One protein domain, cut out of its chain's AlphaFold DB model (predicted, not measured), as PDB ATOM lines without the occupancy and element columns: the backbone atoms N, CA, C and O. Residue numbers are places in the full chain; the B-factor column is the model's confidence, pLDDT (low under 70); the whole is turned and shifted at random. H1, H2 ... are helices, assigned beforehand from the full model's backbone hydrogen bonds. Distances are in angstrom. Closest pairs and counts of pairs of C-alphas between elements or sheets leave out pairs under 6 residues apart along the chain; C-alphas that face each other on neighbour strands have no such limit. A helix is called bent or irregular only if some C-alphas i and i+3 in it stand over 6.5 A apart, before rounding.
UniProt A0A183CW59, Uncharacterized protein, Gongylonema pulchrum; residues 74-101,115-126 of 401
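AT A GLANCE: This is residues 74 to 101 and 115 to 126 of the 401 residues of an uncharacterized protein of Gongylonema pulchrum (UniProt A0A183CW59). The long, kinked helix H1 and the shorter H2 meet at a corner and make an open V, with H3 set between its arms, side by side with H2. The printed part has 40 residues with three named helices, H1, H2 and H3 in that order, and no named strand: all helix. It is compact, with a radius of gyration of the C-alphas of 9.5 A and spans of 26 by 23 by 14 A.

HOW THE PARTS SIT: H1, residues 74 to 90, has a kink of 42 degrees near residue 84. H2, residues 92 to 101, is close to H1 but not clearly touching, at a steep tilt of 64 degrees; the closest C-alphas, of Val 87 and Cys 95, are 7.6 A apart. H3, residues 115 to 126, touches H2 at a shallow tilt of 21 degrees, opposite ways; the closest C-alphas, of Met 99 and Ala 117, are 5.3 A apart. With residues 120 to 124 alone, H3 touches residues 80 to 87 of H1, closest at the C-alphas of Ser 80 and Val 123, 6.0 A. Every O i to N i+4 pair is within hydrogen-bond range in H2, 10 of 13 in H1 and 7 of 8 in H3.

IN THESE COORDINATES: H1 begins at C-alpha 74 (180.391, 179.503, 152.651) and is 24.1 A long; H2 is 14.2 A; H3 is 17.8 A, ending at C-alpha 126 (181.121, 159.605, 158.186). H1 and H3 are irregular: C-alphas 85 and 88 are 7.4 A apart, and 123 and 126 7.3 A.

THE WHOLE: Residues 102 to 114 are not printed; C-alphas 101 and 115 are 13.4 A apart across the cut. The link from H1 to H2 is tight. No printed residue is under 70 in pLDDT.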
ATOM      1  N   GLU A  74     179.022 179.488 152.135       74.88
ATOM      2  CA  GLU A  74     180.391 179.503 152.651       74.88
ATOM      3  C   GLU A  74     180.430 179.365 154.174       74.88
ATOM      4  O   GLU A  74     181.129 178.495 154.695       74.88
ATOM      5  N   PHE A  75     179.607 180.127 154.891       77.00
ATOM      6  CA  PHE A  75     179.464 180.012 156.337       77.00
ATOM      7  C   PHE A  75     179.089 178.582 156.756       77.00
ATOM      8  O   PHE A  75     179.727 177.989 157.629       77.00
ATOM      9  N   ARG A  76     178.104 177.962 156.092       79.50
ATOM     10  CA  ARG A  76     177.718 176.568 156.364       79.50
ATOM     11  C   ARG A  76     178.839 175.574 156.055       79.50
ATOM     12  O   ARG A  76     178.909 174.532 156.722       79.50
ATOM     13  N   MET A  77     179.700 175.850 155.075       77.06
ATOM     14  CA  MET A  77     180.903 175.049 154.816       77.06
ATOM     15  C   MET A  77     181.929 175.209 155.944       77.06
ATOM     16  O   MET A  77     182.354 174.197 156.493       77.06
ATOM     17  N   GLN A  78     182.218 176.436 156.386       77.25
ATOM     18  CA  GLN A  78     183.128 176.707 157.510       77.25
ATOM     19  C   GLN A  78     182.648 176.056 158.820       77.25
ATOM     20  O   GLN A  78     183.436 175.443 159.545       77.25
ATOM     21  N   VAL A  79     181.339 176.113 159.102       80.19
ATOM     22  CA  VAL A  79     180.723 175.386 160.226       80.19
ATOM     23  C   VAL A  79     180.929 173.882 160.073       80.19
ATOM     24  O   VAL A  79     181.247 173.206 161.048       80.19
ATOM     25  N   SER A  80     180.781 173.345 158.859       83.50
ATOM     26  CA  SER A  80     180.991 171.915 158.616       83.50
ATOM     27  C   SER A  80     182.430 171.503 158.872       83.50
ATOM     28  O   SER A  80     182.655 170.492 159.528       83.50
ATOM     29  N   ASP A  81     183.394 172.271 158.375       78.12
ATOM     30  CA  ASP A  81     184.819 171.991 158.550       78.12
ATOM     31  C   ASP A  81     185.187 172.021 160.036       78.12
ATOM     32  O   ASP A  81     185.707 171.037 160.561       78.12
ATOM     33  N   THR A  82     184.742 173.061 160.748       76.69
ATOM     34  CA  THR A  82     184.911 173.169 162.204       76.69
ATOM     35  C   THR A  82     184.301 171.971 162.935       76.69
ATOM     36  O   THR A  82     184.937 171.402 163.816       76.69
ATOM     37  N   LEU A  83     183.085 171.544 162.572       78.50
ATOM     38  CA  LEU A  83     182.432 170.381 163.186       78.50
ATOM     39  C   LEU A  83     183.224 169.090 162.973       78.50
ATOM     40  O   LEU A  83     183.313 168.281 163.898       78.50
ATOM     41  N   ARG A  84     183.809 168.883 161.786       80.06
ATOM     42  CA  ARG A  84     184.644 167.699 161.526       80.06
ATOM     43  C   ARG A  84     185.899 167.697 162.391       80.06
ATOM     44  O   ARG A  84     186.260 166.638 162.899       80.06
ATOM     45  N   ASP A  85     186.493 168.864 162.619       73.19
ATOM     46  CA  ASP A  85     187.715 168.992 163.416       73.19
ATOM     47  C   ASP A  85     187.485 168.738 164.904       73.19
ATOM     48  O   ASP A  85     188.399 168.314 165.601       73.19
ATOM     49  N   VAL A  86     186.272 168.965 165.405       74.69
ATOM     50  CA  VAL A  86     185.992 168.974 166.849       74.69
ATOM     51  C   VAL A  86     185.051 167.876 167.335       74.69
ATOM     52  O   VAL A  86     184.969 167.631 168.542       74.69
ATOM     53  N   VAL A  87     184.338 167.185 166.437       74.69
ATOM     54  CA  VAL A  87     183.346 166.165 166.829       74.69
ATOM     55  C   VAL A  87     183.958 165.040 167.667       74.69
ATOM     56  O   VAL A  87     183.273 164.461 168.507       74.69
ATOM     57  N   PHE A  88     185.258 164.771 167.522       72.75
ATOM     58  CA  PHE A  88     185.963 163.766 168.320       72.75
ATOM     59  C   PHE A  88     185.957 164.069 169.832       72.75
ATOM     60  O   PHE A  88     186.052 163.138 170.629       72.75
ATOM     61  N   ILE A  89     185.825 165.342 170.233       70.31
ATOM     62  CA  ILE A  89     185.792 165.770 171.642       70.31
ATOM     63  C   ILE A  89     184.460 165.370 172.287       70.31
ATOM     64  O   ILE A  89     184.431 164.802 173.377       70.31
ATOM     65  N   VAL A  90     183.350 165.659 171.601       72.69
ATOM     66  CA  VAL A  90     181.988 165.340 172.068       72.69
ATOM     67  C   VAL A  90     181.674 163.851 171.873       72.69
ATOM     68  O   VAL A  90     180.951 163.247 172.671       72.69
ATOM     69  N   GLY A  91     182.242 163.257 170.825       74.38
ATOM     70  CA  GLY A  91     181.929 161.927 170.324       74.38
ATOM     71  C   GLY A  91     180.781 161.964 169.312       74.38
ATOM     72  O   GLY A  91     179.705 162.501 169.593       74.38
ATOM     73  N   THR A  92     180.993 161.343 168.148       85.44
ATOM     74  CA  THR A  92     180.015 161.286 167.047       85.44
ATOM     75  C   THR A  92     178.665 160.744 167.507       85.44
ATOM     76  O   THR A  92     177.646 161.385 167.266       85.44
ATOM     77  N   ASP A  93     178.647 159.625 168.239       85.50
ATOM     78  CA  ASP A  93     177.405 158.969 168.672       85.50
ATOM     79  C   ASP A  93     176.529 159.886 169.535       85.50
ATOM     80  O   ASP A  93     175.321 159.983 169.327       85.50
ATOM     81  N   ARG A  94     177.146 160.617 170.476       79.81
ATOM     82  CA  ARG A  94     176.431 161.559 171.351       79.81
ATOM     83  C   ARG A  94     175.884 162.740 170.565       79.81
ATOM     84  O   ARG A  94     174.763 163.171 170.816       79.81
ATOM     85  N   CYS A  95     176.658 163.257 169.613       83.69
ATOM     86  CA  CYS A  95     176.215 164.362 168.774       83.69
ATOM     87  C   CYS A  95     175.031 163.944 167.884       83.69
ATOM     88  O   CYS A  95     174.012 164.635 167.862       83.69
ATOM     89  N   VAL A  96     175.107 162.771 167.241       87.69
ATOM     90  CA  VAL A  96     174.001 162.203 166.450       87.69
ATOM     91  C   VAL A  96     172.762 161.986 167.319       87.69
ATOM     92  O   VAL A  96     171.666 162.370 166.915       87.69
ATOM     93  N   GLN A  97     172.919 161.437 168.527       86.94
ATOM     94  CA  GLN A  97     171.810 161.243 169.464       86.94
ATOM     95  C   GLN A  97     171.124 162.566 169.836       86.94
ATOM     96  O   GLN A  97     169.896 162.644 169.805       86.94
ATOM     97  N   SER A  98     171.897 163.607 170.152       84.12
ATOM     98  CA  SER A  98     171.356 164.931 170.476       84.12
ATOM     99  C   SER A  98     170.585 165.533 169.302       84.12
ATOM    100  O   SER A  98     169.466 166.007 169.482       84.12
ATOM    101  N   MET A  99     171.138 165.471 168.087       88.81
ATOM    102  CA  MET A  99     170.465 166.003 166.896       88.81
ATOM    103  C   MET A  99     169.212 165.195 166.525       88.81
ATOM    104  O   MET A  99     168.202 165.771 166.127       88.81
ATOM    105  N   LEU A 100     169.225 163.872 166.716       85.62
ATOM    106  CA  LEU A 100     168.032 163.033 166.560       85.62
ATOM    107  C   LEU A 100     166.944 163.376 167.578       85.62
ATOM    108  O   LEU A 100     165.767 163.374 167.226       85.62
ATOM    109  N   SER A 101     167.320 163.698 168.818       85.75
ATOM    110  CA  SER A 101     166.361 164.170 169.817       85.75
ATOM    111  C   SER A 101     165.687 165.464 169.364       85.75
ATOM    112  O   SER A 101     164.478 165.582 169.523       85.75
ATOM    113  N   GLU A 115     166.031 170.542 159.040       91.38
ATOM    114  CA  GLU A 115     167.140 170.602 158.093       91.38
ATOM    115  C   GLU A 115     168.451 170.919 158.802       91.38
ATOM    116  O   GLU A 115     169.434 170.230 158.544       91.38
ATOM    117  N   ALA A 116     168.466 171.881 159.725       88.00
ATOM    118  CA  ALA A 116     169.662 172.254 160.467       88.00
ATOM    119  C   ALA A 116     170.197 171.078 161.299       88.00
ATOM    120  O   ALA A 116     171.383 170.750 161.216       88.00
ATOM    121  N   ALA A 117     169.325 170.381 162.035       89.88
ATOM    122  CA  ALA A 117     169.715 169.187 162.785       89.88
ATOM    123  C   ALA A 117     170.239 168.081 161.850       89.88
ATOM    124  O   ALA A 117     171.294 167.491 162.100       89.88
ATOM    125  N   LEU A 118     169.549 167.836 160.730       92.81
ATOM    126  CA  LEU A 118     169.968 166.840 159.743       92.81
ATOM    127  C   LEU A 118     171.286 167.217 159.056       92.81
ATOM    128  O   LEU A 118     172.085 166.337 158.735       92.81
ATOM    129  N   TYR A 119     171.540 168.508 158.862       92.31
ATOM    130  CA  TYR A 119     172.776 169.017 158.290       92.31
ATOM    131  C   TYR A 119     173.965 168.711 159.192       92.31
ATOM    132  O   TYR A 119     174.940 168.135 158.705       92.31
ATOM    133  N   ILE A 120     173.860 169.002 160.494       90.75
ATOM    134  CA  ILE A 120     174.895 168.656 161.482       90.75
ATOM    135  C   ILE A 120     175.176 167.153 161.439       90.75
ATOM    136  O   ILE A 120     176.335 166.755 161.305       90.75
ATOM    137  N   ILE A 121     174.124 166.320 161.470       93.25
ATOM    138  CA  ILE A 121     174.275 164.864 161.358       93.25
ATOM    139  C   ILE A 121     175.010 164.517 160.060       93.25
ATOM    140  O   ILE A 121     176.012 163.809 160.106       93.25
ATOM    141  N   SER A 122     174.582 165.058 158.915       94.38
ATOM    142  CA  SER A 122     175.186 164.769 157.608       94.38
ATOM    143  C   SER A 122     176.682 165.084 157.556       94.38
ATOM    144  O   SER A 122     177.424 164.387 156.869       94.38
ATOM    145  N   VAL A 123     177.145 166.096 158.295       90.31
ATOM    146  CA  VAL A 123     178.559 166.485 158.343       90.31
ATOM    147  C   VAL A 123     179.388 165.455 159.098       90.31
ATOM    148  O   VAL A 123     180.475 165.112 158.637       90.31
ATOM    149  N   ILE A 124     178.888 164.943 160.222       89.50
ATOM    150  CA  ILE A 124     179.659 164.096 161.144       89.50
ATOM    151  C   ILE A 124     179.450 162.592 160.936       89.50
ATOM    152  O   ILE A 124     180.219 161.791 161.463       89.50
ATOM    153  N   VAL A 125     178.423 162.200 160.176       91.56
ATOM    154  CA  VAL A 125     177.981 160.800 160.078       91.56
ATOM    155  C   VAL A 125     179.040 159.853 159.503       91.56
ATOM    156  O   VAL A 125     179.018 158.662 159.791       91.56
ATOM    157  N   HIS A 126     180.004 160.376 158.739       88.44
ATOM    158  CA  HIS A 126     181.121 159.605 158.186       88.44
ATOM    159  C   HIS A 126     182.016 158.974 159.269       88.44
ATOM    160  O   HIS A 126     182.738 158.025 158.990       88.44
TER     161      HIS A 126